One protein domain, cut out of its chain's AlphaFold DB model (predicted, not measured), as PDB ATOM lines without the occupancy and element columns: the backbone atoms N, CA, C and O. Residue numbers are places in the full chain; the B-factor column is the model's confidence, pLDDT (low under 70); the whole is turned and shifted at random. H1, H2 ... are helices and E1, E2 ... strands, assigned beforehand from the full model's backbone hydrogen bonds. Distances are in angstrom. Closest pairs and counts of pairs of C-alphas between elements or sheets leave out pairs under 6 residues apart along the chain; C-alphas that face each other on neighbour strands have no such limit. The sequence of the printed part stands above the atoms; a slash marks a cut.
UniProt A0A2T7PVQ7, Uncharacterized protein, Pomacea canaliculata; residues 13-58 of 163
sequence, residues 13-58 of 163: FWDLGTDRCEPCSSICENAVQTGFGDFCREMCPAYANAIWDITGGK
ATOM      1  N   PHE A  13     148.297 160.217 125.677       88.75
ATOM      2  CA  PHE A  13     148.637 160.335 127.092       88.75
ATOM      3  C   PHE A  13     147.701 161.339 127.767       88.75
ATOM      4  O   PHE A  13     147.215 162.274 127.138       88.75
ATOM      5  N   TRP A  14     147.440 161.150 129.059       89.88
ATOM      6  CA  TRP A  14     146.647 162.107 129.828       89.88
ATOM      7  C   TRP A  14     147.514 163.300 130.223       89.88
ATOM      8  O   TRP A  14     148.431 163.152 131.037       89.88
ATOM      9  N   ASP A  15     147.225 164.473 129.666       88.25
ATOM     10  CA  ASP A  15     147.876 165.713 130.061       88.25
ATOM     11  C   ASP A  15     147.183 166.311 131.292       88.25
ATOM     12  O   ASP A  15     145.999 166.652 131.275       88.25
ATOM     13  N   LEU A  16     147.946 166.469 132.373       86.88
ATOM     14  CA  LEU A  16     147.477 167.079 133.619       86.88
ATOM     15  C   LEU A  16     147.230 168.587 133.480       86.88
ATOM     16  O   LEU A  16     146.490 169.149 134.284       86.88
ATOM     17  N   GLY A  17     147.867 169.248 132.508       88.00
ATOM     18  CA  GLY A  17     147.698 170.679 132.273       88.00
ATOM     19  C   GLY A  17     146.359 171.007 131.619       88.00
ATOM     20  O   GLY A  17     145.676 171.942 132.042       88.00
ATOM     21  N   THR A  18     145.974 170.233 130.605       90.31
ATOM     22  CA  THR A  18     144.729 170.443 129.850       90.31
ATOM     23  C   THR A  18     143.562 169.555 130.284       90.31
ATOM     24  O   THR A  18     142.433 169.808 129.854       90.31
ATOM     25  N   ASP A  19     143.808 168.567 131.151       90.25
ATOM     26  CA  ASP A  19     142.838 167.562 131.617       90.25
ATOM     27  C   ASP A  19     142.175 166.807 130.448       90.25
ATOM     28  O   ASP A  19     140.962 166.581 130.403       90.25
ATOM     29  N   ARG A  20     142.985 166.486 129.428       92.81
ATOM     30  CA  ARG A  20     142.570 165.825 128.184       92.81
ATOM     31  C   ARG A  20     143.603 164.788 127.752       92.81
ATOM     32  O   ARG A  20     144.770 164.857 128.128       92.81
ATOM     33  N   CYS A  21     143.159 163.828 126.945       92.06
ATOM     34  CA  CYS A  21     144.072 162.940 126.238       92.06
ATOM     35  C   CYS A  21     144.678 163.697 125.050       92.06
ATOM     36  O   CYS A  21     143.948 164.215 124.203       92.06
ATOM     37  N   GLU A  22     146.003 163.780 125.013       92.88
ATOM     38  CA  GLU A  22     146.765 164.364 123.914       92.88
ATOM     39  C   GLU A  22     147.547 163.281 123.164       92.88
ATOM     40  O   GLU A  22     147.949 162.279 123.762       92.88
ATOM     41  N   PRO A  23     147.797 163.459 121.856       93.88
ATOM     42  CA  PRO A  23     148.526 162.478 121.066       93.88
ATOM     43  C   PRO A  23     149.977 162.363 121.538       93.88
ATOM     44  O   PRO A  23     150.689 163.356 121.668       93.88
ATOM     45  N   CYS A  24     150.461 161.134 121.704       91.19
ATOM     46  CA  CYS A  24     151.840 160.858 122.119       91.19
ATOM     47  C   CYS A  24     152.903 161.483 121.195       91.19
ATOM     48  O   CYS A  24     154.030 161.719 121.632       91.19
ATOM     49  N   SER A  25     152.564 161.787 119.938       90.44
ATOM     50  CA  SER A  25     153.466 162.460 119.002       90.44
ATOM     51  C   SER A  25     153.892 163.852 119.477       90.44
ATOM     52  O   SER A  25     155.064 164.185 119.319       90.44
ATOM     53  N   SER A  26     153.004 164.633 120.108       88.31
ATOM     54  CA  SER A  26     153.307 166.014 120.525       88.31
ATOM     55  C   SER A  26     154.409 166.063 121.590       88.31
ATOM     56  O   SER A  26     155.337 166.870 121.504       88.31
ATOM     57  N   ILE A  27     154.356 165.147 122.560       86.31
ATOM     58  CA  ILE A  27     155.380 165.013 123.601       86.31
ATOM     59  C   ILE A  27     156.645 164.358 123.058       86.31
ATOM     60  O   ILE A  27     157.750 164.838 123.319       86.31
ATOM     61  N   CYS A  28     156.509 163.258 122.318       88.38
ATOM     62  CA  CYS A  28     157.662 162.462 121.923       88.38
ATOM     63  C   CYS A  28     158.537 163.168 120.880       88.38
ATOM     64  O   CYS A  28     159.756 163.014 120.914       88.38
ATOM     65  N   GLU A  29     157.959 163.987 119.999       85.94
ATOM     66  CA  GLU A  29     158.717 164.771 119.017       85.94
ATOM     67  C   GLU A  29     159.604 165.828 119.692       85.94
ATOM     68  O   GLU A  29     160.772 166.000 119.335       85.94
ATOM     69  N   ASN A  30     159.095 166.465 120.749       81.00
ATOM     70  CA  ASN A  30     159.860 167.427 121.535       81.00
ATOM     71  C   ASN A  30     160.885 166.734 122.457       81.00
ATOM     72  O   ASN A  30     162.000 167.223 122.655       81.00
ATOM     73  N   ALA A  31     160.548 165.553 122.986       81.69
ATOM     74  CA  ALA A  31     161.432 164.751 123.833       81.69
ATOM     75  C   ALA A  31     162.705 164.290 123.100       81.69
ATOM     76  O   ALA A  31     163.780 164.248 123.702       81.69
ATOM     77  N   VAL A  32     162.610 163.995 121.797       75.50
ATOM     78  CA  VAL A  32     163.772 163.646 120.958       75.50
ATOM     79  C   VAL A  32     164.743 164.824 120.831       75.50
ATOM     80  O   VAL A  32     165.952 164.623 120.898       75.50
ATOM     81  N   GLN A  33     164.238 166.054 120.701       75.50
ATOM     82  CA  GLN A  33     165.087 167.248 120.576       75.50
ATOM     83  C   GLN A  33     165.745 167.651 121.900       75.50
ATOM     84  O   GLN A  33     166.858 168.171 121.918       75.50
ATOM     85  N   THR A  34     165.053 167.415 123.011       81.00
ATOM     86  CA  THR A  34     165.455 167.878 124.346       81.00
ATOM     87  C   THR A  34     166.242 166.838 125.148       81.00
ATOM     88  O   THR A  34     166.752 167.158 126.219       81.00
ATOM     89  N   GLY A  35     166.377 165.610 124.635       79.44
ATOM     90  CA  GLY A  35     167.095 164.517 125.301       79.44
ATOM     91  C   GLY A  35     166.272 163.763 126.352       79.44
ATOM     92  O   GLY A  35     166.831 162.977 127.110       79.44
ATOM     93  N   PHE A  36     164.950 163.951 126.388       81.06
ATOM     94  CA  PHE A  36     164.027 163.279 127.315       81.06
ATOM     95  C   PHE A  36     163.368 162.029 126.706       81.06
ATOM     96  O   PHE A  36     162.205 161.722 126.978       81.06
ATOM     97  N   GLY A  37     164.094 161.281 125.870       81.00
ATOM     98  CA  GLY A  37     163.556 160.099 125.181       81.00
ATOM     99  C   GLY A  37     163.003 159.022 126.126       81.00
ATOM    100  O   GLY A  37     162.001 158.379 125.806       81.00
ATOM    101  N   ASP A  38     163.596 158.875 127.312       83.88
ATOM    102  CA  ASP A  38     163.164 157.898 128.319       83.88
ATOM    103  C   ASP A  38     161.775 158.224 128.887       83.88
ATOM    104  O   ASP A  38     160.956 157.324 129.074       83.88
ATOM    105  N   PHE A  39     161.461 159.511 129.062       82.25
ATOM    106  CA  PHE A  39     160.154 159.956 129.551       82.25
ATOM    107  C   PHE A  39     159.033 159.633 128.553       82.25
ATOM    108  O   PHE A  39     157.977 159.126 128.928       82.25
ATOM    109  N   CYS A  40     159.286 159.852 127.258       86.56
ATOM    110  CA  CYS A  40     158.366 159.444 126.192       86.56
ATOM    111  C   CYS A  40     158.127 157.922 126.209       86.56
ATOM    112  O   CYS A  40     156.998 157.473 126.024       86.56
ATOM    113  N   ARG A  41     159.163 157.115 126.474       85.88
ATOM    114  CA  ARG A  41     159.040 155.651 126.521       85.88
ATOM    115  C   ARG A  41     158.187 155.168 127.694       85.88
ATOM    116  O   ARG A  41     157.439 154.206 127.536       85.88
ATOM    117  N   GLU A  42     158.298 155.827 128.842       86.31
ATOM    118  CA  GLU A  42     157.525 155.485 130.037       86.31
ATOM    119  C   GLU A  42     156.038 155.839 129.880       86.31
ATOM    120  O   GLU A  42     155.171 155.033 130.219       86.31
ATOM    121  N   MET A  43     155.740 157.007 129.305       83.69
ATOM    122  CA  MET A  43     154.364 157.499 129.157       83.69
ATOM    123  C   MET A  43     153.654 156.939 127.916       83.69
ATOM    124  O   MET A  43     152.450 156.692 127.953       83.69
ATOM    125  N   CYS A  44     154.394 156.709 126.828       88.75
ATOM    126  CA  CYS A  44     153.870 156.352 125.509       88.75
ATOM    127  C   CYS A  44     154.607 155.141 124.899       88.75
ATOM    128  O   CYS A  44     155.245 155.253 123.845       88.75
ATOM    129  N   PRO A  45     154.508 153.944 125.509       84.94
ATOM    130  CA  PRO A  45     155.289 152.779 125.091       84.94
ATOM    131  C   PRO A  45     154.949 152.296 123.673       84.94
ATOM    132  O   PRO A  45     155.833 151.849 122.945       84.94
ATOM    133  N   ALA A  46     153.686 152.407 123.245       84.38
ATOM    134  CA  ALA A  46     153.268 151.987 121.907       84.38
ATOM    135  C   ALA A  46     153.896 152.856 120.804       84.38
ATOM    136  O   ALA A  46     154.386 152.329 119.806       84.38
ATOM    137  N   TYR A  47     153.931 154.176 121.016       82.50
ATOM    138  CA  TYR A  47     154.548 155.126 120.090       82.50
ATOM    139  C   TYR A  47     156.073 154.988 120.078       82.50
ATOM    140  O   TYR A  47     156.689 154.958 119.011       82.50
ATOM    141  N   ALA A  48     156.677 154.838 121.262       82.31
ATOM    142  CA  ALA A  48     158.110 154.614 121.392       82.31
ATOM    143  C   ALA A  48     158.549 153.365 120.615       82.31
ATOM    144  O   ALA A  48     159.470 153.456 119.814       82.31
ATOM    145  N   ASN A  49     157.863 152.232 120.756       81.75
ATOM    146  CA  ASN A  49     158.225 151.025 120.005       81.75
ATOM    147  C   ASN A  49     158.122 151.235 118.484       81.75
ATOM    148  O   ASN A  49     159.044 150.875 117.760       81.75
ATOM    149  N   ALA A  50     157.065 151.899 118.003       79.81
ATOM    150  CA  ALA A  50     156.887 152.164 116.574       79.81
ATOM    151  C   ALA A  50     158.009 153.037 115.979       79.81
ATOM    152  O   ALA A  50     158.529 152.728 114.910       79.81
ATOM    153  N   ILE A  51     158.419 154.108 116.668       75.56
ATOM    154  CA  ILE A  51     159.503 154.985 116.192       75.56
ATOM    155  C   ILE A  51     160.874 154.326 116.345       75.56
ATOM    156  O   ILE A  51     161.737 154.488 115.481       75.56
ATOM    157  N   TRP A  52     161.101 153.581 117.422       68.06
ATOM    158  CA  TRP A  52     162.383 152.927 117.662       68.06
ATOM    159  C   TRP A  52     162.614 151.726 116.753       68.06
ATOM    160  O   TRP A  52     163.762 151.473 116.423       68.06
ATOM    161  N   ASP A  53     161.582 151.048 116.264       66.06
ATOM    162  CA  ASP A  53     161.769 150.047 115.210       66.06
ATOM    163  C   ASP A  53     162.175 150.707 113.880       66.06
ATOM    164  O   ASP A  53     163.019 150.188 113.148       66.06
ATOM    165  N   ILE A  54     161.654 151.907 113.596       65.50
ATOM    166  CA  ILE A  54     162.024 152.686 112.402       65.50
ATOM    167  C   ILE A  54     163.447 153.255 112.529       65.50
ATOM    168  O   ILE A  54     164.201 153.281 111.556       65.50
ATOM    169  N   THR A  55     163.829 153.701 113.727       59.44
ATOM    170  CA  THR A  55     165.100 154.413 113.966       59.44
ATOM    171  C   THR A  55     166.222 153.460 114.395       59.44
ATOM    172  O   THR A  55     167.374 153.637 114.017       59.44
ATOM    173  N   GLY A  56     165.901 152.397 115.126       52.50
ATOM    174  CA  GLY A  56     166.827 151.384 115.643       52.50
ATOM    175  C   GLY A  56     167.300 150.371 114.599       52.50
ATOM    176  O   GLY A  56     168.321 149.721 114.809       52.50
ATOM    177  N   GLY A  57     166.637 150.288 113.439       43.94
ATOM    178  CA  GLY A  57     167.161 149.587 112.257       43.94
ATOM    179  C   GLY A  57     168.254 150.364 111.515       43.94
ATOM    180  O   GLY A  57     168.927 149.825 110.636       43.94
ATOM    181  N   LYS A  58     168.457 151.633 111.872       44.41
ATOM    182  CA  LYS A  58     169.535 152.466 111.361       44.41
ATOM    183  C   LYS A  58     170.166 153.143 112.557       44.41
ATOM    184  O   LYS A  58     169.951 154.323 112.793       44.41
TER     185      LYS A  58
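AT A GLANCE: This is residues 13 to 58 of the 163 residues of an uncharacterized protein of Pomacea canaliculata (UniProt A0A2T7PVQ7). A small strand hairpin, E1 and E2, makes one end of an elongated model, a helical hairpin, H1 and H2, makes its middle, and H3 leads away from there to the other end. Residues 53 to 58, of which 53 to 56 belong to H3, stick out freely at that far end. The printed part has 46 residues, with two named strands and three named helices in the order E1, E2, H1, H2, H3; the sheet's order is E1 - E2, antiparallel, and the class is mostly helix. It is only just compact, close to loose, with a radius of gyration of the C-alphas of 10.9 A, and its C-alphas span 37 by 20 by 14 A.

IN THESE COORDINATES: Find C-alpha 13 at (148.637, 160.335, 127.092), where strand E1 begins; it covers residues 13 to 15. Strand E2, residues 20 to 23, is 9.9 A from first to last C-alpha. Helix H1 follows at once, residues 24 to 34, starting from C-alpha 24 at (151.840, 160.858, 122.119) and measuring 15.5 A. Helix H2 takes residues 37 to 43 over 10.3 A. Helix H3, residues 45 to 56, runs 15.0 A and ends at C-alpha 56 at (166.827, 151.384, 115.643).

HOW THE PARTS SIT: Look first at the hairpin of E1 and E2, whose directions stand at 131 degrees. N 13 and O 22 are 2.8 A apart and N 15 and O 20 are 2.9 A apart, both within hydrogen-bond range. The closest C-alphas of E1 and H1, those of Phe 13 and Cys 24, are 5.9 A apart, with 1 pair of C-alphas within 8 A. H1 and H2 form a helical hairpin: they touch, closest at the C-alphas of Cys 28 and Cys 40, 5.3 A apart, and run opposite ways at a shallow tilt of 25 degrees. H3 only just touches H1, with 3 pairs of C-alphas within 8 A and with residues 47 to 48 alone. Their closest C-alphas are those of Cys 24 and Tyr 47, 6.7 A apart, and they run the same way at a steep tilt of 50 degrees. H2 and H3 touch only at the corner by their link, and only just, with 3 pairs within 8 A; their closest C-alphas, those of Arg 41 and Ala 48, are 5.3 A apart. H3 is apart from E1 and E2. In H2 and H3 every O i to N i+4 pair is within hydrogen-bond range; in H1 it is 5 of 7.

THE WHOLE: Measure from the C-alpha of Asp 19 to that of Lys 58 and you find the two farthest apart, at 36.8 A. The printed part has no cut, and the four links between named elements are tight. The mean pLDDT of the printed part is 81.1, with residues 52 to 58 under 70.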